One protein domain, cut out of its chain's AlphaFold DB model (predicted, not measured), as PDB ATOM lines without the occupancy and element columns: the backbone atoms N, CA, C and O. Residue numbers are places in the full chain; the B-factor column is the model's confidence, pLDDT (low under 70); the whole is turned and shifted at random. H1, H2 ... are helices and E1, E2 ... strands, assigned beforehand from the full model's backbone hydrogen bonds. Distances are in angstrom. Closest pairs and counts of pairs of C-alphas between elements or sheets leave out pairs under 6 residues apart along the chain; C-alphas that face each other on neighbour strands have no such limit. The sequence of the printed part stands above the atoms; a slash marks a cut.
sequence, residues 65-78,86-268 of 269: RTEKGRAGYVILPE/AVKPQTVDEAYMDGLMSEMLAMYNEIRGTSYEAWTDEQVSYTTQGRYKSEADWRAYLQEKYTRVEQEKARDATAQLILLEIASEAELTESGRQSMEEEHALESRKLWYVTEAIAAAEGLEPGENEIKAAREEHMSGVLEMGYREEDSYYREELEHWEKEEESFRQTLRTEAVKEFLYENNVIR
ATOM      1  N   ARG A  65     217.121 216.971 188.796       33.62
ATOM      2  CA  ARG A  65     216.860 216.561 190.179       33.62
ATOM      3  C   ARG A  65     216.768 217.822 191.038       33.62
ATOM      4  O   ARG A  65     217.779 218.307 191.544       33.62
ATOM      5  N   THR A  66     215.565 218.352 191.207       38.28
ATOM      6  CA  THR A  66     215.264 219.287 192.283       38.28
ATOM      7  C   THR A  66     215.530 218.550 193.591       38.28
ATOM      8  O   THR A  66     215.209 217.369 193.733       38.28
ATOM      9  N   GLU A  67     216.249 219.199 194.511       39.69
ATOM     10  CA  GLU A  67     216.618 218.617 195.803       39.69
ATOM     11  C   GLU A  67     215.400 217.927 196.428       39.69
ATOM     12  O   GLU A  67     214.371 218.569 196.662       39.69
ATOM     13  N   LYS A  68     215.511 216.609 196.662       44.19
ATOM     14  CA  LYS A  68     214.481 215.798 197.320       44.19
ATOM     15  C   LYS A  68     213.986 216.542 198.565       44.19
ATOM     16  O   LYS A  68     214.718 216.628 199.547       44.19
ATOM     17  N   GLY A  69     212.766 217.079 198.512       45.41
ATOM     18  CA  GLY A  69     212.096 217.658 199.680       45.41
ATOM     19  C   GLY A  69     211.563 219.087 199.561       45.41
ATOM     20  O   GLY A  69     210.926 219.531 200.512       45.41
ATOM     21  N   ARG A  70     211.748 219.815 198.446       49.75
ATOM     22  CA  ARG A  70     211.180 221.174 198.315       49.75
ATOM     23  C   ARG A  70     210.404 221.386 197.013       49.75
ATOM     24  O   ARG A  70     210.902 222.004 196.077       49.75
ATOM     25  N   ALA A  71     209.157 220.921 196.980       61.16
ATOM     26  CA  ALA A  71     208.182 221.415 196.010       61.16
ATOM     27  C   ALA A  71     207.650 222.778 196.491       61.16
ATOM     28  O   ALA A  71     207.564 223.023 197.693       61.16
ATOM     29  N   GLY A  72     207.313 223.692 195.576       70.62
ATOM     30  CA  GLY A  72     207.013 225.097 195.912       70.62
ATOM     31  C   GLY A  72     205.960 225.302 197.017       70.62
ATOM     32  O   GLY A  72     206.049 226.268 197.779       70.62
ATOM     33  N   TYR A  73     205.022 224.361 197.167       84.50
ATOM     34  CA  TYR A  73     203.887 224.454 198.091       84.50
ATOM     35  C   TYR A  73     203.951 223.501 199.295       84.50
ATOM     36  O   TYR A  73     203.318 223.776 200.316       84.50
ATOM     37  N   VAL A  74     204.732 222.416 199.221       87.19
ATOM     38  CA  VAL A  74     204.817 221.395 200.278       87.19
ATOM     39  C   VAL A  74     206.245 220.915 200.518       87.19
ATOM     40  O   VAL A  74     207.061 220.806 199.604       87.19
ATOM     41  N   ILE A  75     206.518 220.579 201.772       89.31
ATOM     42  CA  ILE A  75     207.698 219.843 202.210       89.31
ATOM     43  C   ILE A  75     207.250 218.401 202.435       89.31
ATOM     44  O   ILE A  75     206.369 218.136 203.257       89.31
ATOM     45  N   LEU A  76     207.827 217.479 201.665       91.31
ATOM     46  CA  LEU A  76     207.470 216.064 201.723       91.31
ATOM     47  C   LEU A  76     208.205 215.358 202.873       91.31
ATOM     48  O   LEU A  76     209.411 215.573 203.032       91.31
ATOM     49  N   PRO A  77     207.525 214.481 203.634       92.56
ATOM     50  CA  PRO A  77     208.192 213.559 204.546       92.56
ATOM     51  C   PRO A  77     208.895 212.449 203.745       92.56
ATOM     52  O   PRO A  77     208.832 212.405 202.518       92.56
ATOM     53  N   GLU A  78     209.545 211.504 204.423       93.31
ATOM     54  CA  GLU A  78     209.952 210.256 203.771       93.31
ATOM     55  C   GLU A  78     208.699 209.466 203.344       93.31
ATOM     56  O   GLU A  78     207.779 209.275 204.141       93.31
ATOM     57  N   ALA A  86     198.129 196.276 204.694       89.31
ATOM     58  CA  ALA A  86     197.243 196.074 203.562       89.31
ATOM     59  C   ALA A  86     195.776 196.187 203.991       89.31
ATOM     60  O   ALA A  86     195.356 195.636 205.017       89.31
ATOM     61  N   VAL A  87     194.972 196.849 203.163       86.19
ATOM     62  CA  VAL A  87     193.520 196.693 203.210       86.19
ATOM     63  C   VAL A  87     193.203 195.270 202.769       86.19
ATOM     64  O   VAL A  87     193.715 194.796 201.758       86.19
ATOM     65  N   LYS A  88     192.374 194.558 203.538       89.62
ATOM     66  CA  LYS A  88     191.975 193.195 203.178       89.62
ATOM     67  C   LYS A  88     190.876 193.234 202.116       89.62
ATOM     68  O   LYS A  88     189.916 193.984 202.299       89.62
ATOM     69  N   PRO A  89     190.974 192.420 201.052       83.56
ATOM     70  CA  PRO A  89     189.901 192.307 200.075       83.56
ATOM     71  C   PRO A  89     188.648 191.733 200.728       83.56
ATOM     72  O   PRO A  89     188.724 190.873 201.616       83.56
ATOM     73  N   GLN A  90     187.486 192.193 200.271       83.75
ATOM     74  CA  GLN A  90     186.230 191.566 200.643       83.75
ATOM     75  C   GLN A  90     186.209 190.133 200.097       83.75
ATOM     76  O   GLN A  90     186.607 189.870 198.963       83.75
ATOM     77  N   THR A  91     185.777 189.186 200.927       92.94
ATOM     78  CA  THR A  91     185.649 187.792 200.494       92.94
ATOM     79  C   THR A  91     184.419 187.648 199.607       92.94
ATOM     80  O   THR A  91     183.331 188.077 199.984       92.94
ATOM     81  N   VAL A  92     184.598 187.039 198.435       87.19
ATOM     82  CA  VAL A  92     183.521 186.768 197.474       87.19
ATOM     83  C   VAL A  92     182.940 185.384 197.764       87.19
ATOM     84  O   VAL A  92     183.273 184.385 197.122       87.19
ATOM     85  N   ASP A  93     182.132 185.324 198.818       92.75
ATOM     86  CA  ASP A  93     181.440 184.123 199.282       92.75
ATOM     87  C   ASP A  93     180.031 183.986 198.673       92.75
ATOM     88  O   ASP A  93     179.625 184.752 197.798       92.75
ATOM     89  N   GLU A  94     179.276 182.973 199.105       94.06
ATOM     90  CA  GLU A  94     177.926 182.717 198.592       94.06
ATOM     91  C   GLU A  94     176.982 183.905 198.806       94.06
ATOM     92  O   GLU A  94     176.242 184.249 197.888       94.06
ATOM     93  N   ALA A  95     177.059 184.573 199.961       93.62
ATOM     94  CA  ALA A  95     176.206 185.712 200.281       93.62
ATOM     95  C   ALA A  95     176.535 186.934 199.409       93.62
ATOM     96  O   ALA A  95     175.621 187.622 198.949       93.62
ATOM     97  N   TYR A  96     177.823 187.182 199.137       89.38
ATOM     98  CA  TYR A  96     178.243 188.183 198.153       89.38
ATOM     99  C   TYR A  96     177.632 187.881 196.783       89.38
ATOM    100  O   TYR A  96     177.042 188.757 196.150       89.38
ATOM    101  N   MET A  97     177.764 186.631 196.332       90.19
ATOM    102  CA  MET A  97     177.287 186.213 195.018       90.19
ATOM    103  C   MET A  97     175.761 186.263 194.908       90.19
ATOM    104  O   MET A  97     175.257 186.665 193.865       90.19
ATOM    105  N   ASP A  98     175.018 185.940 195.969       90.12
ATOM    106  CA  ASP A  98     173.559 186.097 195.998       90.12
ATOM    107  C   ASP A  98     173.145 187.563 195.857       90.12
ATOM    108  O   ASP A  98     172.245 187.881 195.075       90.12
ATOM    109  N   GLY A  99     173.834 188.462 196.568       84.31
ATOM    110  CA  GLY A  99     173.624 189.904 196.446       84.31
ATOM    111  C   GLY A  99     173.876 190.396 195.021       84.31
ATOM    112  O   GLY A  99     172.997 191.011 194.419       84.31
ATOM    113  N   LEU A 100     175.033 190.047 194.452       84.00
ATOM    114  CA  LEU A 100     175.403 190.413 193.085       84.00
ATOM    115  C   LEU A 100     174.376 189.905 192.062       84.00
ATOM    116  O   LEU A 100     173.881 190.675 191.241       84.00
ATOM    117  N   MET A 101     174.025 188.620 192.122       82.62
ATOM    118  CA  MET A 101     173.085 188.009 191.180       82.62
ATOM    119  C   MET A 101     171.690 188.636 191.292       82.62
ATOM    120  O   MET A 101     171.047 188.888 190.269       82.62
ATOM    121  N   SER A 102     171.241 188.950 192.512       84.94
ATOM    122  CA  SER A 102     169.971 189.641 192.751       84.94
ATOM    123  C   SER A 102     169.972 191.067 192.198       84.94
ATOM    124  O   SER A 102     168.987 191.486 191.590       84.94
ATOM    125  N   GLU A 103     171.053 191.825 192.386       80.69
ATOM    126  CA  GLU A 103     171.181 193.181 191.840       80.69
ATOM    127  C   GLU A 103     171.189 193.171 190.307       80.69
ATOM    128  O   GLU A 103     170.474 193.952 189.674       80.69
ATOM    129  N   MET A 104     171.931 192.241 189.698       79.94
ATOM    130  CA  MET A 104     171.950 192.069 188.243       79.94
ATOM    131  C   MET A 104     170.562 191.713 187.698       79.94
ATOM    132  O   MET A 104     170.165 192.221 186.647       79.94
ATOM    133  N   LEU A 105     169.797 190.877 188.410       81.69
ATOM    134  CA  LEU A 105     168.427 190.531 188.023       81.69
ATOM    135  C   LEU A 105     167.489 191.735 188.107       81.69
ATOM    136  O   LEU A 105     166.687 191.957 187.199       81.69
ATOM    137  N   ALA A 106     167.592 192.520 189.182       79.62
ATOM    138  CA  ALA A 106     166.801 193.731 189.363       79.62
ATOM    139  C   ALA A 106     167.055 194.730 188.225       79.62
ATOM    140  O   ALA A 106     166.104 195.228 187.622       79.62
ATOM    141  N   MET A 107     168.323 194.936 187.866       74.31
ATOM    142  CA  MET A 107     168.713 195.794 186.747       74.31
ATOM    143  C   MET A 107     168.190 195.262 185.406       74.31
ATOM    144  O   MET A 107     167.634 196.018 184.608       74.31
ATOM    145  N   TYR A 108     168.313 193.956 185.156       76.38
ATOM    146  CA  TYR A 108     167.770 193.341 183.945       76.38
ATOM    147  C   TYR A 108     166.254 193.557 183.840       76.38
ATOM    148  O   TYR A 108     165.751 193.953 182.786       76.38
ATOM    149  N   ASN A 109     165.532 193.340 184.943       79.00
ATOM    150  CA  ASN A 109     164.092 193.549 185.031       79.00
ATOM    151  C   ASN A 109     163.694 194.996 184.743       79.00
ATOM    152  O   ASN A 109     162.758 195.226 183.978       79.00
ATOM    153  N   GLU A 110     164.427 195.959 185.294       79.50
ATOM    154  CA  GLU A 110     164.208 197.379 185.034       79.50
ATOM    155  C   GLU A 110     164.402 197.720 183.549       79.50
ATOM    156  O   GLU A 110     163.523 198.317 182.925       79.50
ATOM    157  N   ILE A 111     165.512 197.279 182.948       73.50
ATOM    158  CA  ILE A 111     165.855 197.587 181.551       73.50
ATOM    159  C   ILE A 111     164.881 196.924 180.571       73.50
ATOM    160  O   ILE A 111     164.526 197.505 179.540       73.50
ATOM    161  N   ARG A 112     164.467 195.686 180.853       77.06
ATOM    162  CA  ARG A 112     163.633 194.884 179.947       77.06
ATOM    163  C   ARG A 112     162.140 194.995 180.238       77.06
ATOM    164  O   ARG A 112     161.347 194.489 179.446       77.06
ATOM    165  N   GLY A 113     161.755 195.651 181.333       82.62
ATOM    166  CA  GLY A 113     160.371 195.697 181.800       82.62
ATOM    167  C   GLY A 113     159.837 194.314 182.185       82.62
ATOM    168  O   GLY A 113     158.663 194.026 181.953       82.62
ATOM    169  N   THR A 114     160.702 193.441 182.706       84.38
ATOM    170  CA  THR A 114     160.343 192.092 183.170       84.38
ATOM    171  C   THR A 114     160.199 192.054 184.693       84.38
ATOM    172  O   THR A 114     160.515 193.016 185.386       84.38
ATOM    173  N   SER A 115     159.689 190.944 185.226       91.31
ATOM    174  CA  SER A 115     159.495 190.738 186.668       91.31
ATOM    175  C   SER A 115     159.959 189.342 187.085       91.31
ATOM    176  O   SER A 115     159.201 188.564 187.661       91.31
ATOM    177  N   TYR A 116     161.177 188.979 186.692       88.31
ATOM    178  CA  TYR A 116     161.771 187.696 187.048       88.31
ATOM    179  C   TYR A 116     162.176 187.677 188.523       88.31
ATOM    180  O   TYR A 116     162.756 188.645 189.010       88.31
ATOM    181  N   GLU A 117     161.879 186.577 189.214       91.12
ATOM    182  CA  GLU A 117     162.185 186.405 190.643       91.12
ATOM    183  C   GLU A 117     163.585 185.827 190.891       91.12
ATOM    184  O   GLU A 117     164.191 186.107 191.920       91.12
ATOM    185  N   ALA A 118     164.109 185.041 189.946       91.50
ATOM    186  CA  ALA A 118     165.447 184.456 189.999       91.50
ATOM    187  C   ALA A 118     166.015 184.265 188.585       91.50
ATOM    188  O   ALA A 118     165.261 184.252 187.608       91.50
ATOM    189  N   TRP A 119     167.335 184.078 188.494       87.50
ATOM    190  CA  TRP A 119     168.005 183.652 187.268       87.50
ATOM    191  C   TRP A 119     167.772 182.162 187.011       87.50
ATOM    192  O   TRP A 119     168.013 181.321 187.872       87.50
ATOM    193  N   THR A 120     167.329 181.836 185.802       92.44
ATOM    194  CA  THR A 120     167.228 180.464 185.287       92.44
ATOM    195  C   THR A 120     168.264 180.230 184.194       92.44
ATOM    196  O   THR A 120     168.686 181.179 183.532       92.44
ATOM    197  N   ASP A 121     168.625 178.972 183.937       92.50
ATOM    198  CA  ASP A 121     169.582 178.607 182.880       92.50
ATOM    199  C   ASP A 121     169.206 179.184 181.505       92.50
ATOM    200  O   ASP A 121     170.064 179.676 180.775       92.50
ATOM    201  N   GLU A 122     167.913 179.198 181.164       86.75
ATOM    202  CA  GLU A 122     167.424 179.781 179.909       86.75
ATOM    203  C   GLU A 122     167.644 181.299 179.863       86.75
ATOM    204  O   GLU A 122     168.138 181.829 178.867       86.75
ATOM    205  N   GLN A 123     167.332 182.007 180.952       83.00
ATOM    206  CA  GLN A 123     167.546 183.454 181.041       83.00
ATOM    207  C   GLN A 123     169.031 183.807 181.026       83.00
ATOM    208  O   GLN A 123     169.405 184.788 180.384       83.00
ATOM    209  N   VAL A 124     169.875 183.017 181.689       79.44
ATOM    210  CA  VAL A 124     171.328 183.204 181.681       79.44
ATOM    211  C   VAL A 124     171.878 182.962 180.284       79.44
ATOM    212  O   VAL A 124     172.574 183.825 179.750       79.44
ATOM    213  N   SER A 125     171.500 181.861 179.635       74.56
ATOM    214  CA  SER A 125     171.914 181.585 178.259       74.56
ATOM    215  C   SER A 125     171.431 182.659 177.291       74.56
ATOM    216  O   SER A 125     172.164 183.018 176.378       74.56
ATOM    217  N   TYR A 126     170.226 183.194 177.461       74.94
ATOM    218  CA  TYR A 126     169.732 184.279 176.620       74.94
ATOM    219  C   TYR A 126     170.499 185.586 176.860       74.94
ATOM    220  O   TYR A 126     170.945 186.232 175.912       74.94
ATOM    221  N   THR A 127     170.681 185.964 178.125       73.00
ATOM    222  CA  THR A 127     171.289 187.245 178.523       73.00
ATOM    223  C   THR A 127     172.776 187.289 178.198       73.00
ATOM    224  O   THR A 127     173.286 188.320 177.774       73.00
ATOM    225  N   THR A 128     173.452 186.151 178.320       71.75
ATOM    226  CA  THR A 128     174.875 185.992 177.999       71.75
ATOM    227  C   THR A 128     175.104 185.536 176.554       71.75
ATOM    228  O   THR A 128     176.212 185.146 176.194       71.75
ATOM    229  N   GLN A 129     174.051 185.539 175.723       73.19
ATOM    230  CA  GLN A 129     174.081 185.135 174.309       73.19
ATOM    231  C   GLN A 129     174.702 183.746 174.066       73.19
ATOM    232  O   GLN A 129     175.317 183.477 173.037       73.19
ATOM    233  N   GLY A 130     174.529 182.837 175.023       73.69
ATOM    234  CA  GLY A 130     175.004 181.460 174.971       73.69
ATOM    235  C   GLY A 130     176.443 181.261 175.445       73.69
ATOM    236  O   GLY A 130     176.914 180.123 175.405       73.69
ATOM    237  N   ARG A 131     177.128 182.314 175.922       74.94
ATOM    238  CA  ARG A 131     178.467 182.211 176.534       74.94
ATOM    239  C   ARG A 131     178.444 181.309 177.767       74.94
ATOM    240  O   ARG A 131     179.344 180.491 177.939       74.94
ATOM    241  N   TYR A 132     177.383 181.406 178.567       80.38
ATOM    242  CA  TYR A 132     177.128 180.524 179.704       80.38
ATOM    243  C   TYR A 132     175.795 179.811 179.502       80.38
ATOM    244  O   TYR A 132     174.800 180.431 179.138       80.38
ATOM    245  N   LYS A 133     175.778 178.492 179.707       86.94
ATOM    246  CA  LYS A 133     174.586 177.657 179.474       86.94
ATOM    247  C   LYS A 133     173.753 177.426 180.730       86.94
ATOM    248  O   LYS A 133     172.640 176.927 180.612       86.94
ATOM    249  N   SER A 134     174.297 177.757 181.898       92.38
ATOM    250  CA  SER A 134     173.638 177.596 183.188       92.38
ATOM    251  C   SER A 134     173.948 178.763 184.122       92.38
ATOM    252  O   SER A 134     174.973 179.436 183.968       92.38
ATOM    253  N   GLU A 135     173.068 178.990 185.098       91.50
ATOM    254  CA  GLU A 135     173.292 179.964 186.173       91.50
ATOM    255  C   GLU A 135     174.549 179.631 186.973       91.50
ATOM    256  O   GLU A 135     175.357 180.523 187.221       91.50
ATOM    257  N   ALA A 136     174.779 178.350 187.263       94.44
ATOM    258  CA  ALA A 136     175.949 177.898 188.005       94.44
ATOM    259  C   ALA A 136     177.269 178.220 187.280       94.44
ATOM    260  O   ALA A 136     178.209 178.710 187.909       94.44
ATOM    261  N   ASP A 137     177.341 177.995 185.961       90.25
ATOM    262  CA  ASP A 137     178.543 178.295 185.166       90.25
ATOM    263  C   ASP A 137     178.840 179.796 185.149       90.25
ATOM    264  O   ASP A 137     179.989 180.225 185.291       90.25
ATOM    265  N   TRP A 138     177.796 180.610 184.981       88.00
ATOM    266  CA  TRP A 138     177.935 182.059 184.978       88.00
ATOM    267  C   TRP A 138     178.333 182.581 186.358       88.00
ATOM    268  O   TRP A 138     179.276 183.362 186.473       88.00
ATOM    269  N   ARG A 139     177.688 182.087 187.416       90.38
ATOM    270  CA  ARG A 139     177.994 182.435 188.804       90.38
ATOM    271  C   ARG A 139     179.438 182.098 189.166       90.38
ATOM    272  O   ARG A 139     180.106 182.927 189.774       90.38
ATOM    273  N   ALA A 140     179.944 180.932 188.763       89.38
ATOM    274  CA  ALA A 140     181.335 180.547 189.002       89.38
ATOM    275  C   ALA A 140     182.324 181.503 188.310       89.38
ATOM    276  O   ALA A 140     183.290 181.952 188.930       89.38
ATOM    277  N   TYR A 141     182.052 181.873 187.054       85.81
ATOM    278  CA  TYR A 141     182.846 182.877 186.340       85.81
ATOM    279  C   TYR A 141     182.826 184.239 187.047       85.81
ATOM    280  O   TYR A 141     183.874 184.856 187.252       85.81
ATOM    281  N   LEU A 142     181.638 184.704 187.444       83.19
ATOM    282  CA  LEU A 142     181.481 185.967 188.157       83.19
ATOM    283  C   LEU A 142     182.228 185.941 189.490       83.19
ATOM    284  O   LEU A 142     182.928 186.898 189.804       83.19
ATOM    285  N   GLN A 143     182.157 184.843 190.240       86.81
ATOM    286  CA  GLN A 143     182.864 184.705 191.508       86.81
ATOM    287  C   GLN A 143     184.382 184.843 191.334       86.81
ATOM    288  O   GLN A 143     185.024 185.581 192.085       86.81
ATOM    289  N   GLU A 144     184.965 184.197 190.321       83.81
ATOM    290  CA  GLU A 144     186.391 184.351 190.012       83.81
ATOM    291  C   GLU A 144     186.728 185.801 189.633       83.81
ATOM    292  O   GLU A 144     187.684 186.382 190.156       83.81
ATOM    293  N   LYS A 145     185.923 186.407 188.754       82.94
ATOM    294  CA  LYS A 145     186.121 187.784 188.286       82.94
ATOM    295  C   LYS A 145     186.057 188.782 189.438       82.94
ATOM    296  O   LYS A 145     186.971 189.586 189.601       82.94
ATOM    297  N   TYR A 146     185.022 188.702 190.269       79.75
ATOM    298  CA  TYR A 146     184.848 189.596 191.407       79.75
ATOM    299  C   TYR A 146     185.894 189.364 192.492       79.75
ATOM    300  O   TYR A 146     186.324 190.327 193.115       79.75
ATOM    301  N   THR A 147     186.401 188.139 192.660       81.75
ATOM    302  CA  THR A 147     187.537 187.892 193.564       81.75
ATOM    303  C   THR A 147     188.757 188.718 193.153       81.75
ATOM    304  O   THR A 147     189.402 189.327 194.005       81.75
ATOM    305  N   ARG A 148     189.054 188.798 191.848       79.38
ATOM    306  CA  ARG A 148     190.143 189.646 191.331       79.38
ATOM    307  C   ARG A 148     189.835 191.134 191.502       79.38
ATOM    308  O   ARG A 148     190.707 191.884 191.926       79.38
ATOM    309  N   VAL A 149     188.593 191.554 191.253       80.00
ATOM    310  CA  VAL A 149     188.165 192.952 191.457       80.00
ATOM    311  C   VAL A 149     188.330 193.381 192.917       80.00
ATOM    312  O   VAL A 149     188.853 194.460 193.174       80.00
ATOM    313  N   GLU A 150     187.934 192.552 193.884       80.56
ATOM    314  CA  GLU A 150     188.107 192.875 195.306       80.56
ATOM    315  C   GLU A 150     189.590 192.942 195.706       80.56
ATOM    316  O   GLU A 150     189.966 193.771 196.536       80.56
ATOM    317  N   GLN A 151     190.458 192.135 195.084       81.50
ATOM    318  CA  GLN A 151     191.913 192.233 195.260       81.50
ATOM    319  C   GLN A 151     192.478 193.544 194.697       81.50
ATOM    320  O   GLN A 151     193.264 194.210 195.370       81.50
ATOM    321  N   GLU A 152     192.064 193.945 193.493       82.00
ATOM    322  CA  GLU A 152     192.464 195.220 192.884       82.00
ATOM    323  C   GLU A 152     191.995 196.413 193.723       82.00
ATOM    324  O   GLU A 152     192.780 197.318 194.002       82.00
ATOM    325  N   LYS A 153     190.749 196.382 194.207       79.94
ATOM    326  CA  LYS A 153     190.203 197.408 195.104       79.94
ATOM    327  C   LYS A 153     190.963 197.510 196.415       79.94
ATOM    328  O   LYS A 153     191.211 198.609 196.896       79.94
ATOM    329  N   ALA A 154     191.334 196.376 197.001       79.19
ATOM    330  CA  ALA A 154     192.136 196.348 198.214       79.19
ATOM    331  C   ALA A 154     193.537 196.938 197.990       79.19
ATOM    332  O   ALA A 154     194.021 197.712 198.822       79.19
ATOM    333  N   ARG A 155     194.170 196.624 196.851       87.81
ATOM    334  CA  ARG A 155     195.441 197.238 196.433       87.81
ATOM    335  C   ARG A 155     195.298 198.753 196.303       87.81
ATOM    336  O   ARG A 155     196.083 199.482 196.905       87.81
ATOM    337  N   ASP A 156     194.283 199.208 195.580       82.38
ATOM    338  CA  ASP A 156     194.022 200.629 195.356       82.38
ATOM    339  C   ASP A 156     193.742 201.385 196.662       82.38
ATOM    340  O   ASP A 156     194.363 202.406 196.952       82.38
ATOM    341  N   ALA A 157     192.892 200.823 197.523       80.19
ATOM    342  CA  ALA A 157     192.600 201.382 198.837       80.19
ATOM    343  C   ALA A 157     193.853 201.456 199.724       80.19
ATOM    344  O   ALA A 157     194.046 202.439 200.437       80.19
ATOM    345  N   THR A 158     194.730 200.448 199.663       82.62
ATOM    346  CA  THR A 158     196.017 200.474 200.373       82.62
ATOM    347  C   THR A 158     196.894 201.615 199.860       82.62
ATOM    348  O   THR A 158     197.414 202.389 200.657       82.62
ATOM    349  N   ALA A 159     197.021 201.763 198.540       82.06
ATOM    350  CA  ALA A 159     197.793 202.838 197.922       82.06
ATOM    351  C   ALA A 159     197.248 204.233 198.281       82.06
ATOM    352  O   ALA A 159     198.010 205.133 198.636       82.06
ATOM    353  N   GLN A 160     195.922 204.393 198.268       86.06
ATOM    354  CA  GLN A 160     195.254 205.625 198.682       86.06
ATOM    355  C   GLN A 160     195.520 205.948 200.159       86.06
ATOM    356  O   GLN A 160     195.777 207.103 200.490       86.06
ATOM    357  N   LEU A 161     195.485 204.954 201.055       84.62
ATOM    358  CA  LEU A 161     195.797 205.161 202.474       84.62
ATOM    359  C   LEU A 161     197.252 205.593 202.686       84.62
ATOM    360  O   LEU A 161     197.491 206.497 203.481       84.62
ATOM    361  N   ILE A 162     198.197 205.003 201.948       89.19
ATOM    362  CA  ILE A 162     199.609 205.412 201.979       89.19
ATOM    363  C   ILE A 162     199.738 206.890 201.592       89.19
ATOM    364  O   ILE A 162     200.348 207.673 202.322       89.19
ATOM    365  N   LEU A 163     199.125 207.286 200.472       89.31
ATOM    366  CA  LEU A 163     199.148 208.669 199.999       89.31
ATOM    367  C   LEU A 163     198.520 209.637 201.016       89.31
ATOM    368  O   LEU A 163     199.080 210.702 201.270       89.31
ATOM    369  N   LEU A 164     197.390 209.268 201.625       86.81
ATOM    370  CA  LEU A 164     196.734 210.081 202.655       86.81
ATOM    371  C   LEU A 164     197.591 210.231 203.916       86.81
ATOM    372  O   LEU A 164     197.648 211.323 204.477       86.81
ATOM    373  N   GLU A 165     198.278 209.173 204.353       87.88
ATOM    374  CA  GLU A 165     199.184 209.237 205.505       87.88
ATOM    375  C   GLU A 165     200.359 210.182 205.223       87.88
ATOM    376  O   GLU A 165     200.603 211.109 205.999       87.88
ATOM    377  N   ILE A 166     201.006 210.042 204.062       91.19
ATOM    378  CA  ILE A 166     202.076 210.949 203.614       91.19
ATOM    379  C   ILE A 166     201.570 212.392 203.540       91.19
ATOM    380  O   ILE A 166     202.234 213.314 204.018       91.19
ATOM    381  N   ALA A 167     200.380 212.605 202.974       88.44
ATOM    382  CA  ALA A 167     199.790 213.932 202.875       88.44
ATOM    383  C   ALA A 167     199.450 214.523 204.248       88.44
ATOM    384  O   ALA A 167     199.569 215.734 204.439       88.44
ATOM    385  N   SER A 168     199.070 213.699 205.226       86.12
ATOM    386  CA  SER A 168     198.816 214.154 206.597       86.12
ATOM    387  C   SER A 168     200.090 214.689 207.265       86.12
ATOM    388  O   SER A 168     200.040 215.739 207.907       86.12
ATOM    389  N   GLU A 169     201.232 214.050 207.010       90.06
ATOM    390  CA  GLU A 169     202.544 214.394 207.573       90.06
ATOM    391  C   GLU A 169     203.273 215.513 206.822       90.06
ATOM    392  O   GLU A 169     204.136 216.171 207.398       90.06
ATOM    393  N   ALA A 170     202.941 215.749 205.550       89.50
ATOM    394  CA  ALA A 170     203.556 216.813 204.767       89.50
ATOM    395  C   ALA A 170     203.336 218.194 205.403       89.50
ATOM    396  O   ALA A 170     202.272 218.487 205.952       89.50
ATOM    397  N   GLU A 171     204.314 219.083 205.288       89.00
ATOM    398  CA  GLU A 171     204.190 220.453 205.790       89.00
ATOM    399  C   GLU A 171     203.916 221.414 204.636       89.00
ATOM    400  O   GLU A 171     204.525 221.319 203.573       89.00
ATOM    401  N   LEU A 172     203.009 222.369 204.834       85.00
ATOM    402  CA  LEU A 172     202.791 223.433 203.858       85.00
ATOM    403  C   LEU A 172     203.880 224.496 203.991       85.00
ATOM    404  O   LEU A 172     204.155 224.993 205.089       85.00
ATOM    405  N   THR A 173     204.449 224.908 202.859       85.50
ATOM    406  CA  THR A 173     205.308 226.095 202.825       85.50
ATOM    407  C   THR A 173     204.476 227.348 203.112       85.50
ATOM    408  O   THR A 173     203.247 227.323 203.080       85.50
ATOM    409  N   GLU A 174     205.126 228.482 203.379       81.44
ATOM    410  CA  GLU A 174     204.419 229.767 203.501       81.44
ATOM    411  C   GLU A 174     203.586 230.073 202.244       81.44
ATOM    412  O   GLU A 174     202.423 230.447 202.352       81.44
ATOM    413  N   SER A 175     204.145 229.813 201.057       78.12
ATOM    414  CA  SER A 175     203.433 229.972 199.784       78.12
ATOM    415  C   SER A 175     202.256 229.004 199.650       78.12
ATOM    416  O   SER A 175     201.227 229.394 199.110       78.12
ATOM    417  N   GLY A 176     202.393 227.765 200.138       76.44
ATOM    418  CA  GLY A 176     201.304 226.783 200.187       76.44
ATOM    419  C   GLY A 176     200.184 227.184 201.138       76.44
ATOM    420  O   GLY A 176     199.020 226.993 200.823       76.44
ATOM    421  N   ARG A 177     200.509 227.793 202.282       78.62
ATOM    422  CA  ARG A 177     199.490 228.323 203.200       78.62
ATOM    423  C   ARG A 177     198.747 229.510 202.589       78.62
ATOM    424  O   ARG A 177     197.525 229.534 202.646       78.62
ATOM    425  N   GLN A 178     199.464 230.437 201.954       74.44
ATOM    426  CA  GLN A 178     198.862 231.609 201.307       74.44
ATOM    427  C   GLN A 178     197.970 231.238 200.116       74.44
ATOM    428  O   GLN A 178     196.915 231.836 199.943       74.44
ATOM    429  N   SER A 179     198.335 230.220 199.328       72.12
ATOM    430  CA  SER A 179     197.492 229.737 198.225       72.12
ATOM    431  C   SER A 179     196.236 228.985 198.684       72.12
ATOM    432  O   SER A 179     195.408 228.621 197.853       72.12
ATOM    433  N   MET A 180     196.098 228.730 199.988       65.88
ATOM    434  CA  MET A 180     195.028 227.933 200.587       65.88
ATOM    435  C   MET A 180     194.015 228.757 201.401       65.88
ATOM    436  O   MET A 180     193.001 228.204 201.819       65.88
ATOM    437  N   GLU A 181     194.235 230.063 201.614       56.03
ATOM    438  CA  GLU A 181     193.319 230.933 202.382       56.03
ATOM    439  C   GLU A 181     191.992 231.244 201.653       56.03
ATOM    440  O   GLU A 181     191.045 231.720 202.281       56.03
ATOM    441  N   GLU A 182     191.881 230.933 200.358       56.38
ATOM    442  CA  GLU A 182     190.696 231.233 199.541       56.38
ATOM    443  C   GLU A 182     189.656 230.089 199.471       56.38
ATOM    444  O   GLU A 182     188.555 230.311 198.968       56.38
ATOM    445  N   GLU A 183     189.923 228.888 200.014       50.91
ATOM    446  CA  GLU A 183     189.063 227.708 199.788       50.91
ATOM    447  C   GLU A 183     188.757 226.863 201.045       50.91
ATOM    448  O   GLU A 183     189.629 226.525 201.843       50.91
ATOM    449  N   HIS A 184     187.502 226.415 201.185       48.50
ATOM    450  CA  HIS A 184     187.027 225.513 202.253       48.50
ATOM    451  C   HIS A 184     187.535 224.050 202.136       48.50
ATOM    452  O   HIS A 184     187.076 223.183 202.879       48.50
ATOM    453  N   ALA A 185     188.485 223.762 201.239       58.84
ATOM    454  CA  ALA A 185     188.955 222.415 200.890       58.84
ATOM    455  C   ALA A 185     190.451 222.194 201.205       58.84
ATOM    456  O   ALA A 185     191.192 221.614 200.410       58.84
ATOM    457  N   LEU A 186     190.897 222.650 202.383       63.50
ATOM    458  CA  LEU A 186     192.299 222.600 202.829       63.50
ATOM    459  C   LEU A 186     192.954 221.216 202.646       63.50
ATOM    460  O   LEU A 186     194.080 221.112 202.162       63.50
ATOM    461  N   GLU A 187     192.252 220.143 203.004       64.88
ATOM    462  CA  GLU A 187     192.786 218.777 202.927       64.88
ATOM    463  C   GLU A 187     192.922 218.285 201.479       64.88
ATOM    464  O   GLU A 187     193.965 217.740 201.111       64.88
ATOM    465  N   SER A 188     191.926 218.554 200.628       69.69
ATOM    466  CA  SER A 188     191.964 218.204 199.202       69.69
ATOM    467  C   SER A 188     193.078 218.948 198.465       69.69
ATOM    468  O   SER A 188     193.767 218.367 197.628       69.69
ATOM    469  N   ARG A 189     193.308 220.222 198.806       77.50
ATOM    470  CA  ARG A 189     194.368 221.026 198.186       77.50
ATOM    471  C   ARG A 189     195.764 220.600 198.637       77.50
ATOM    472  O   ARG A 189     196.679 220.539 197.821       77.50
ATOM    473  N   LYS A 190     195.932 220.239 199.912       81.56
ATOM    474  CA  LYS A 190     197.194 219.672 200.410       81.56
ATOM    475  C   LYS A 190     197.519 218.353 199.711       81.56
ATOM    476  O   LYS A 190     198.655 218.159 199.285       81.56
ATOM    477  N   LEU A 191     196.523 217.478 199.557       84.31
ATOM    478  CA  LEU A 191     196.664 216.224 198.820       84.31
ATOM    479  C   LEU A 191     197.099 216.473 197.369       84.31
ATOM    480  O   LEU A 191     198.017 215.814 196.893       84.31
ATOM    481  N   TRP A 192     196.508 217.473 196.706       86.62
ATOM    482  CA  TRP A 192     196.904 217.890 195.360       86.62
ATOM    483  C   TRP A 192     198.401 218.213 195.274       86.62
ATOM    484  O   TRP A 192     199.118 217.611 194.473       86.62
ATOM    485  N   TYR A 193     198.889 219.109 196.138       87.81
ATOM    486  CA  TYR A 193     200.295 219.522 196.144       87.81
ATOM    487  C   TYR A 193     201.259 218.391 196.495       87.81
ATOM    488  O   TYR A 193     202.367 218.343 195.965       87.81
ATOM    489  N   VAL A 194     200.859 217.478 197.381       90.31
ATOM    490  CA  VAL A 194     201.662 216.296 197.722       90.31
ATOM    491  C   VAL A 194     201.808 215.380 196.512       90.31
ATOM    492  O   VAL A 194     202.920 214.946 196.216       90.31
ATOM    493  N   THR A 195     200.722 215.139 195.776       90.38
ATOM    494  CA  THR A 195     200.752 214.343 194.546       90.38
ATOM    495  C   THR A 195     201.653 214.978 193.481       90.38
ATOM    496  O   THR A 195     202.506 214.282 192.938       90.38
ATOM    497  N   GLU A 196     201.535 216.286 193.224       91.88
ATOM    498  CA  GLU A 196     202.433 217.023 192.309       91.88
ATOM    499  C   GLU A 196     203.897 216.931 192.730       91.88
ATOM    500  O   GLU A 196     204.779 216.662 191.918       91.88
ATOM    501  N   ALA A 197     204.170 217.112 194.020       93.12
ATOM    502  CA  ALA A 197     205.525 217.078 194.539       93.12
ATOM    503  C   ALA A 197     206.178 215.696 194.379       93.12
ATOM    504  O   ALA A 197     207.348 215.617 194.003       93.12
ATOM    505  N   ILE A 198     205.441 214.614 194.658       94.25
ATOM    506  CA  ILE A 198     205.943 213.244 194.483       94.25
ATOM    507  C   ILE A 198     206.106 212.932 192.993       94.25
ATOM    508  O   ILE A 198     207.144 212.407 192.596       94.25
ATOM    509  N   ALA A 199     205.124 213.291 192.162       92.56
ATOM    510  CA  ALA A 199     205.184 213.025 190.732       92.56
ATOM    511  C   ALA A 199     206.372 213.725 190.061       92.56
ATOM    512  O   ALA A 199     207.112 213.089 189.310       92.56
ATOM    513  N   ALA A 200     206.622 214.990 190.397       92.06
ATOM    514  CA  ALA A 200     207.790 215.718 189.919       92.06
ATOM    515  C   ALA A 200     209.109 215.104 190.419       92.06
ATOM    516  O   ALA A 200     210.054 214.964 189.644       92.06
ATOM    517  N   ALA A 201     209.183 214.716 191.698       92.69
ATOM    518  CA  ALA A 201     210.399 214.150 192.289       92.69
ATOM    519  C   ALA A 201     210.786 212.784 191.696       92.69
ATOM    520  O   ALA A 201     211.974 212.460 191.634       92.69
ATOM    521  N   GLU A 202     209.796 212.000 191.268       94.00
ATOM    522  CA  GLU A 202     209.972 210.617 190.809       94.00
ATOM    523  C   GLU A 202     209.765 210.451 189.290       94.00
ATOM    524  O   GLU A 202     209.811 209.335 188.770       94.00
ATOM    525  N   GLY A 203     209.567 211.550 188.551       92.62
ATOM    526  CA  GLY A 203     209.392 211.519 187.094       92.62
ATOM    527  C   GLY A 203     208.111 210.798 186.654       92.62
ATOM    528  O   GLY A 203     208.128 210.019 185.698       92.62
ATOM    529  N   LEU A 204     207.013 211.029 187.379       91.81
ATOM    530  CA  LEU A 204     205.690 210.432 187.155       91.81
ATOM    531  C   LEU A 204     204.677 211.426 186.564       91.81
ATOM    532  O   LEU A 204     203.479 211.151 186.575       91.81
ATOM    533  N   GLU A 205     205.133 212.585 186.086       91.38
ATOM    534  CA  GLU A 205     204.255 213.539 185.403       91.38
ATOM    535  C   GLU A 205     203.660 212.912 184.131       91.38
ATOM    536  O   GLU A 205     204.421 212.376 183.316       91.38
ATOM    537  N   PRO A 206     202.329 212.987 183.932       84.50
ATOM    538  CA  PRO A 206     201.695 212.450 182.737       84.50
ATOM    539  C   PRO A 206     202.217 213.123 181.467       84.50
ATOM    540  O   PRO A 206     202.231 214.353 181.354       84.50
ATOM    541  N   GLY A 207     202.612 212.310 180.491       87.00
ATOM    542  CA  GLY A 207     203.020 212.792 179.178       87.00
ATOM    543  C   GLY A 207     201.828 213.192 178.306       87.00
ATOM    544  O   GLY A 207     200.715 212.699 178.469       87.00
ATOM    545  N   GLU A 208     202.078 214.018 177.290       89.69
ATOM    546  CA  GLU A 208     201.044 214.461 176.335       89.69
ATOM    547  C   GLU A 208     200.317 213.297 175.640       89.69
ATOM    548  O   GLU A 208     199.126 213.379 175.347       89.69
ATOM    549  N   ASN A 209     201.007 212.174 175.417       89.12
ATOM    550  CA  ASN A 209     200.388 210.973 174.851       89.12
ATOM    551  C   ASN A 209     199.392 210.313 175.816       89.12
ATOM    552  O   ASN A 209     198.370 209.806 175.364       89.12
ATOM    553  N   GLU A 210     199.675 210.314 177.120       81.38
ATOM    554  CA  GLU A 210     198.778 209.756 178.141       81.38
ATOM    555  C   GLU A 210     197.534 210.636 178.293       81.38
ATOM    556  O   GLU A 210     196.417 210.131 178.346       81.38
ATOM    557  N   ILE A 211     197.720 211.955 178.254       84.12
ATOM    558  CA  ILE A 211     196.640 212.947 178.288       84.12
ATOM    559  C   ILE A 211     195.742 212.823 177.057       84.12
ATOM    560  O   ILE A 211     194.516 212.780 177.167       84.12
ATOM    561  N   LYS A 212     196.346 212.673 175.875       86.62
ATOM    562  CA  LYS A 212     195.609 212.419 174.639       86.62
ATOM    563  C   LYS A 212     194.843 211.093 174.684       86.62
ATOM    564  O   LYS A 212     193.689 211.064 174.272       86.62
ATOM    565  N   ALA A 213     195.453 210.020 175.186       81.75
ATOM    566  CA  ALA A 213     194.779 208.729 175.316       81.75
ATOM    567  C   ALA A 213     193.584 208.810 176.280       81.75
ATOM    568  O   ALA A 213     192.510 208.317 175.952       81.75
ATOM    569  N   ALA A 214     193.734 209.503 177.414       78.19
ATOM    570  CA  ALA A 214     192.645 209.726 178.364       78.19
ATOM    571  C   ALA A 214     191.494 210.543 177.753       78.19
ATOM    572  O   ALA A 214     190.324 210.250 177.998       78.19
ATOM    573  N   ARG A 215     191.806 211.536 176.909       82.50
ATOM    574  CA  ARG A 215     190.796 212.262 176.126       82.50
ATOM    575  C   ARG A 215     190.055 211.335 175.167       82.50
ATOM    576  O   ARG A 215     188.832 211.376 175.109       82.50
ATOM    577  N   GLU A 216     190.786 210.543 174.385       84.12
ATOM    578  CA  GLU A 216     190.198 209.620 173.407       84.12
ATOM    579  C   GLU A 216     189.296 208.588 174.090       84.12
ATOM    580  O   GLU A 216     188.193 208.338 173.611       84.12
ATOM    581  N   GLU A 217     189.718 208.057 175.237       78.75
ATOM    582  CA  GLU A 217     188.907 207.159 176.057       78.75
ATOM    583  C   GLU A 217     187.632 207.850 176.564       78.75
ATOM    584  O   GLU A 217     186.530 207.333 176.371       78.75
ATOM    585  N   HIS A 218     187.757 209.047 177.145       78.81
ATOM    586  CA  HIS A 218     186.608 209.817 177.622       78.81
ATOM    587  C   HIS A 218     185.594 210.078 176.497       78.81
ATOM    588  O   HIS A 218     184.398 209.823 176.656       78.81
ATOM    589  N   MET A 219     186.072 210.517 175.329       80.19
ATOM    590  CA  MET A 219     185.206 210.785 174.182       80.19
ATOM    591  C   MET A 219     184.644 209.507 173.542       80.19
ATOM    592  O   MET A 219     183.526 209.550 173.027       80.19
ATOM    593  N   SER A 220     185.346 208.367 173.608       79.25
ATOM    594  CA  SER A 220     184.787 207.061 173.217       79.25
ATOM    595  C   SER A 220     183.552 206.734 174.050       79.25
ATOM    596  O   SER A 220     182.512 206.405 173.482       79.25
ATOM    597  N   GLY A 221     183.614 206.962 175.366       71.62
ATOM    598  CA  GLY A 221     182.458 206.814 176.253       71.62
ATOM    599  C   GLY A 221     181.269 207.682 175.822       71.62
ATOM    600  O   GLY A 221     180.122 207.235 175.831       71.62
ATOM    601  N   VAL A 222     181.520 208.906 175.341       72.81
ATOM    602  CA  VAL A 222     180.462 209.773 174.787       72.81
ATOM    603  C   VAL A 222     179.817 209.175 173.537       72.81
ATOM    604  O   VAL A 222     178.590 209.209 173.394       72.81
ATOM    605  N   LEU A 223     180.611 208.581 172.648       71.38
ATOM    606  CA  LEU A 223     180.100 207.899 171.457       71.38
ATOM    607  C   LEU A 223     179.327 206.622 171.815       71.38
ATOM    608  O   LEU A 223     178.282 206.340 171.223       71.38
ATOM    609  N   GLU A 224     179.791 205.873 172.813       68.00
ATOM    610  CA  GLU A 224     179.142 204.661 173.328       68.00
ATOM    611  C   GLU A 224     177.772 204.957 173.948       68.00
ATOM    612  O   GLU A 224     176.832 204.172 173.797       68.00
ATOM    613  N   MET A 225     177.594 206.149 174.527       63.38
ATOM    614  CA  MET A 225     176.288 206.654 174.971       63.38
ATOM    615  C   MET A 225     175.307 206.943 173.816       63.38
ATOM    616  O   MET A 225     174.133 207.246 174.049       63.38
ATOM    617  N   GLY A 226     175.753 206.806 172.564       72.56
ATOM    618  CA  GLY A 226     174.941 206.928 171.356       72.56
ATOM    619  C   GLY A 226     174.946 208.321 170.728       72.56
ATOM    620  O   GLY A 226     174.184 208.549 169.783       72.56
ATOM    621  N   TYR A 227     175.782 209.229 171.236       74.38
ATOM    622  CA  TYR A 227     176.029 210.529 170.622       74.38
ATOM    623  C   TYR A 227     176.996 210.399 169.445       74.38
ATOM    624  O   TYR A 227     177.749 209.432 169.326       74.38
ATOM    625  N   ARG A 228     176.958 211.371 168.541       86.50
ATOM    626  CA  ARG A 228     177.871 211.473 167.401       86.50
ATOM    627  C   ARG A 228     178.733 212.714 167.519       86.50
ATOM    628  O   ARG A 228     178.344 213.675 168.174       86.50
ATOM    629  N   GLU A 229     179.855 212.726 166.810       86.38
ATOM    630  CA  GLU A 229     180.771 213.871 166.791       86.38
ATOM    631  C   GLU A 229     180.095 215.174 166.333       86.38
ATOM    632  O   GLU A 229     180.478 216.264 166.758       86.38
ATOM    633  N   GLU A 230     179.064 215.085 165.484       90.00
ATOM    634  CA  GLU A 230     178.329 216.262 165.015       90.00
ATOM    635  C   GLU A 230     177.319 216.806 166.042       90.00
ATOM    636  O   GLU A 230     176.850 217.947 165.909       90.00
ATOM    637  N   ASP A 231     176.978 216.015 167.064       87.19
ATOM    638  CA  ASP A 231     176.019 216.407 168.090       87.19
ATOM    639  C   ASP A 231     176.584 217.555 168.940       87.19
ATOM    640  O   ASP A 231     177.786 217.668 169.189       87.19
ATOM    641  N   SER A 232     175.705 218.456 169.392       86.19
ATOM    642  CA  SER A 232     176.120 219.571 170.255       86.19
ATOM    643  C   SER A 232     176.706 219.074 171.574       86.19
ATOM    644  O   SER A 232     177.704 219.616 172.021       86.19
ATOM    645  N   TYR A 233     176.144 217.998 172.131       79.38
ATOM    646  CA  TYR A 233     176.609 217.403 173.381       79.38
ATOM    647  C   TYR A 233     178.055 216.896 173.293       79.38
ATOM    648  O   TYR A 233     178.850 217.191 174.173       79.38
ATOM    649  N   TYR A 234     178.429 216.206 172.207       85.69
ATOM    650  CA  TYR A 234     179.808 215.740 172.025       85.69
ATOM    651  C   TYR A 234     180.800 216.909 171.987       85.69
ATOM    652  O   TYR A 234     181.866 216.844 172.592       85.69
ATOM    653  N   ARG A 235     180.447 218.004 171.299       89.75
ATOM    654  CA  ARG A 235     181.294 219.205 171.230       89.75
ATOM    655  C   ARG A 235     181.380 219.943 172.559       89.75
ATOM    656  O   ARG A 235     182.466 220.374 172.926       89.75
ATOM    657  N   GLU A 236     180.260 220.079 173.262       86.44
ATOM    658  CA  GLU A 236     180.223 220.668 174.602       86.44
ATOM    659  C   GLU A 236     181.111 219.880 175.566       86.44
ATOM    660  O   GLU A 236     181.879 220.488 176.307       86.44
ATOM    661  N   GLU A 237     181.074 218.549 175.497       82.50
ATOM    662  CA  GLU A 237     181.882 217.714 176.381       82.50
ATOM    663  C   GLU A 237     183.364 217.720 176.016       82.50
ATOM    664  O   GLU A 237     184.225 217.779 176.891       82.50
ATOM    665  N   LEU A 238     183.684 217.797 174.723       85.44
ATOM    666  CA  LEU A 238     185.053 218.018 174.274       85.44
ATOM    667  C   LEU A 238     185.622 219.346 174.795       85.44
ATOM    668  O   LEU A 238     186.752 219.386 175.278       85.44
ATOM    669  N   GLU A 239     184.843 220.428 174.715       88.38
ATOM    670  CA  GLU A 239     185.233 221.735 175.253       88.38
ATOM    671  C   GLU A 239     185.336 221.732 176.783       88.38
ATOM    672  O   GLU A 239     186.170 222.444 177.345       88.38
ATOM    673  N   HIS A 240     184.469 220.986 177.472       81.25
ATOM    674  CA  HIS A 240     184.530 220.829 178.922       81.25
ATOM    675  C   HIS A 240     185.804 220.093 179.334       81.25
ATOM    676  O   HIS A 240     186.546 220.598 180.175       81.25
ATOM    677  N   TRP A 241     186.109 218.981 178.665       84.38
ATOM    678  CA  TRP A 241     187.333 218.224 178.887       84.38
ATOM    679  C   TRP A 241     188.578 219.093 178.687       84.38
ATOM    680  O   TRP A 241     189.456 219.114 179.542       84.38
ATOM    681  N   GLU A 242     188.634 219.879 177.605       86.56
ATOM    682  CA  GLU A 242     189.761 220.786 177.330       86.56
ATOM    683  C   GLU A 242     189.903 221.894 178.390       86.56
ATOM    684  O   GLU A 242     191.017 222.298 178.722       86.56
ATOM    685  N   LYS A 243     188.794 222.380 178.967       85.25
ATOM    686  CA  LYS A 243     188.826 223.353 180.078       85.25
ATOM    687  C   LYS A 243     189.290 222.733 181.392       85.25
ATOM    688  O   LYS A 243     189.876 223.438 182.211       85.25
ATOM    689  N   GLU A 244     189.016 221.451 181.595       82.50
ATOM    690  CA  GLU A 244     189.352 220.710 182.811       82.50
ATOM    691  C   GLU A 244     190.559 219.780 182.639       82.50
ATOM    692  O   GLU A 244     190.787 218.914 183.481       82.50
ATOM    693  N   GLU A 245     191.370 219.968 181.590       84.06
ATOM    694  CA  GLU A 245     192.515 219.098 181.286       84.06
ATOM    695  C   GLU A 245     193.425 218.901 182.508       84.06
ATOM    696  O   GLU A 245     193.857 217.782 182.774       84.06
ATOM    697  N   GLU A 246     193.669 219.948 183.305       83.38
ATOM    698  CA  GLU A 246     194.498 219.836 184.512       83.38
ATOM    699  C   GLU A 246     193.868 218.935 185.587       83.38
ATOM    700  O   GLU A 246     194.578 218.202 186.271       83.38
ATOM    701  N   SER A 247     192.540 218.908 185.712       76.38
ATOM    702  CA  SER A 247     191.846 217.970 186.606       76.38
ATOM    703  C   SER A 247     192.030 216.519 186.145       76.38
ATOM    704  O   SER A 247     192.267 215.620 186.960       76.38
ATOM    705  N   PHE A 248     191.993 216.275 184.831       77.06
ATOM    706  CA  PHE A 248     192.281 214.954 184.261       77.06
ATOM    707  C   PHE A 248     193.759 214.578 184.407       77.06
ATOM    708  O   PHE A 248     194.077 213.453 184.803       77.06
ATOM    709  N   ARG A 249     194.669 215.530 184.176       82.44
ATOM    710  CA  ARG A 249     196.109 215.367 184.395       82.44
ATOM    711  C   ARG A 249     196.397 215.010 185.845       82.44
ATOM    712  O   ARG A 249     197.117 214.049 186.101       82.44
ATOM    713  N   GLN A 250     195.763 215.692 186.794       81.25
ATOM    714  CA  GLN A 250     195.877 215.367 188.211       81.25
ATOM    715  C   GLN A 250     195.360 213.963 188.538       81.25
ATOM    716  O   GLN A 250     195.935 213.287 189.394       81.25
ATOM    717  N   THR A 251     194.298 213.503 187.875       81.12
ATOM    718  CA  THR A 251     193.781 212.141 188.066       81.12
ATOM    719  C   THR A 251     194.831 211.110 187.647       81.12
ATOM    720  O   THR A 251     195.213 210.267 188.456       81.12
ATOM    721  N   LEU A 252     195.395 211.242 186.441       82.69
ATOM    722  CA  LEU A 252     196.478 210.376 185.953       82.69
ATOM    723  C   LEU A 252     197.707 210.415 186.869       82.69
ATOM    724  O   LEU A 252     198.278 209.379 187.209       82.69
ATOM    725  N   ARG A 253     198.080 211.618 187.313       86.38
ATOM    726  CA  ARG A 253     199.180 211.847 188.253       86.38
ATOM    727  C   ARG A 253     198.943 211.115 189.577       86.38
ATOM    728  O   ARG A 253     199.844 210.460 190.092       86.38
ATOM    729  N   THR A 254     197.723 211.184 190.107       85.38
ATOM    730  CA  THR A 254     197.334 210.512 191.355       85.38
ATOM    731  C   THR A 254     197.431 208.996 191.218       85.38
ATOM    732  O   THR A 254     198.000 208.352 192.098       85.38
ATOM    733  N   GLU A 255     196.954 208.420 190.113       85.81
ATOM    734  CA  GLU A 255     197.074 206.979 189.857       85.81
ATOM    735  C   GLU A 255     198.538 206.526 189.775       85.81
ATOM    736  O   GLU A 255     198.928 205.558 190.433       85.81
ATOM    737  N   ALA A 256     199.378 207.267 189.044       85.44
ATOM    738  CA  ALA A 256     200.802 206.961 188.928       85.44
ATOM    739  C   ALA A 256     201.526 207.040 190.284       85.44
ATOM    740  O   ALA A 256     202.333 206.168 190.612       85.44
ATOM    741  N   VAL A 257     201.215 208.058 191.094       92.06
ATOM    742  CA  VAL A 257     201.772 208.221 192.443       92.06
ATOM    743  C   VAL A 257     201.301 207.108 193.379       92.06
ATOM    744  O   VAL A 257     202.129 206.525 194.076       92.06
ATOM    745  N   LYS A 258     200.008 206.761 193.391       91.06
ATOM    746  CA  LYS A 258     199.480 205.649 194.202       91.06
ATOM    747  C   LYS A 258     200.204 204.344 193.896       91.06
ATOM    748  O   LYS A 258     200.636 203.645 194.811       91.06
ATOM    749  N   GLU A 259     200.357 204.023 192.619       92.38
ATOM    750  CA  GLU A 259     201.050 202.813 192.202       92.38
ATOM    751  C   GLU A 259     202.517 202.812 192.634       92.38
ATOM    752  O   GLU A 259     202.967 201.850 193.258       92.38
ATOM    753  N   PHE A 260     203.234 203.913 192.388       94.88
ATOM    754  CA  PHE A 260     204.611 204.075 192.840       94.88
ATOM    755  C   PHE A 260     204.731 203.868 194.355       94.88
ATOM    756  O   PHE A 260     205.599 203.125 194.816       94.88
ATOM    757  N   LEU A 261     203.844 204.483 195.137       93.38
ATOM    758  CA  LEU A 261     203.846 204.374 196.592       93.38
ATOM    759  C   LEU A 261     203.544 202.950 197.064       93.38
ATOM    760  O   LEU A 261     204.168 202.489 198.019       93.38
ATOM    761  N   TYR A 262     202.632 202.243 196.399       91.50
ATOM    762  CA  TYR A 262     202.342 200.844 196.701       91.50
ATOM    763  C   TYR A 262     203.564 199.947 196.445       91.50
ATOM    764  O   TYR A 262     203.867 199.064 197.245       91.50
ATOM    765  N   GLU A 263     204.293 200.179 195.353       94.88
ATOM    766  CA  GLU A 263     205.445 199.361 194.951       94.88
ATOM    767  C   GLU A 263     206.720 199.656 195.748       94.88
ATOM    768  O   GLU A 263     207.556 198.770 195.932       94.88
ATOM    769  N   ASN A 264     206.869 200.882 196.247       96.06
ATOM    770  CA  ASN A 264     208.090 201.343 196.908       96.06
ATOM    771  C   ASN A 264     207.981 201.382 198.440       96.06
ATOM    772  O   ASN A 264     208.857 201.937 199.103       96.06
ATOM    773  N   ASN A 265     206.941 200.780 199.025       95.19
ATOM    774  CA  ASN A 265     206.764 200.661 200.473       95.19
ATOM    775  C   ASN A 265     206.598 199.203 200.927       95.19
ATOM    776  O   ASN A 265     206.348 198.290 200.144       95.19
ATOM    777  N   VAL A 266     206.770 198.965 202.229       94.88
ATOM    778  CA  VAL A 266     206.689 197.628 202.826       94.88
ATOM    779  C   VAL A 266     205.251 197.339 203.246       94.88
ATOM    780  O   VAL A 266     204.804 197.772 204.306       94.88
ATOM    781  N   ILE A 267     204.538 196.558 202.439       93.62
ATOM    782  CA  ILE A 267     203.132 196.220 202.689       93.62
ATOM    783  C   ILE A 267     203.023 194.895 203.450       93.62
ATOM    784  O   ILE A 267     203.452 193.843 202.972       93.62
ATOM    785  N   ARG A 268     202.441 194.946 204.651       89.88
ATOM    786  CA  ARG A 268     202.201 193.782 205.516       89.88
ATOM    787  C   ARG A 268     200.773 193.266 205.332       89.88
ATOM    788  O   ARG A 268     199.838 194.064 205.323       89.88
TER     789      ARG A 268
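This is residues 65 to 78 and 86 to 268 of the 269 residues of an uncharacterized protein of Lachnoclostridium sp. An131 (UniProt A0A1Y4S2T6). An open frame is built on one long helix, H3: H1 and H2 meet it at its beginning, and near its other end H5 and H8 cross it. At the end of H8 away from H3, H6 and H7 form a helical hairpin, apart from H3 and from H1, and the space between H1 and H8 is open. The printed part has 197 residues with eight named helices, H1 to H8 in chain order, then one strand, E1; no two strands pair, and the class is mostly helix. The whole is loose, with a radius of gyration of the C-alphas of 22.5 A and spans of 66 by 51 by 32 A.

H3, residues 135 to 169, is the hub and touches four other helices. H8, residues 245 to 263, touches it about perpendicular, at 85 degrees, the closest C-alphas being those of Ala 159 and Lys 258, 5.0 A apart. H5, residues 186 to 202, touches H3 with residues 190 to 194 alone, at 87 degrees, about perpendicular; the closest C-alphas, of Ala 167 and Leu 191, are 5.6 A apart. H5 also touches H8, closest at the C-alphas of Thr 195 and Thr 254, 6.0 A. H4, residues 174 to 178, touches no helix but is near H5. H1, residues 94 to 112, only just touches H3, with 3 pairs of C-alphas within 8 A, the closest those of Met 97 and Gln 143, 6.8 A. H2, residues 121 to 127, also only just touches H3, with 3 such pairs, the closest those of Asp 121 and Glu 135, 5.1 A. H6, residues 208 to 224, touches H8 at the C-alphas of Ile 211 and Arg 249, 6.6 A. H6 and H7, residues 232 to 243, form a hairpin at a shallow tilt of 24 degrees, closest at the C-alphas of Val 222 and Tyr 234, 6.6 A. E1, residues 266 to 268, pairs with no named strand. In each of the eight helices every O i to N i+4 pair is within hydrogen-bond range.

H3 measures 50.0 A from C-alpha 135 at (173.292, 179.964, 186.173) to C-alpha 169 at (202.544, 214.394, 207.573). H8 measures 27.3 A, H1 26.5 A, H5 24.5 A, H6 24.2 A and H7 16.5 A. E1 ends at C-alpha 268, (202.201, 193.782, 205.516).

The C-alphas of Glu 122 and Glu 174, the two farthest apart, are 66.5 A apart. Residues 79 to 85 are not printed, and C-alphas 78 and 86 are 19.0 A apart across this cut. Residues 65 to 78 hold no named element, but residues 74 to 75 pair antiparallel with residues 171 to 172. No link between named elements is long. Mean pLDDT of the printed part is 82.2; residues 65 to 71, 180 to 188 and 224 to 225 are under 70.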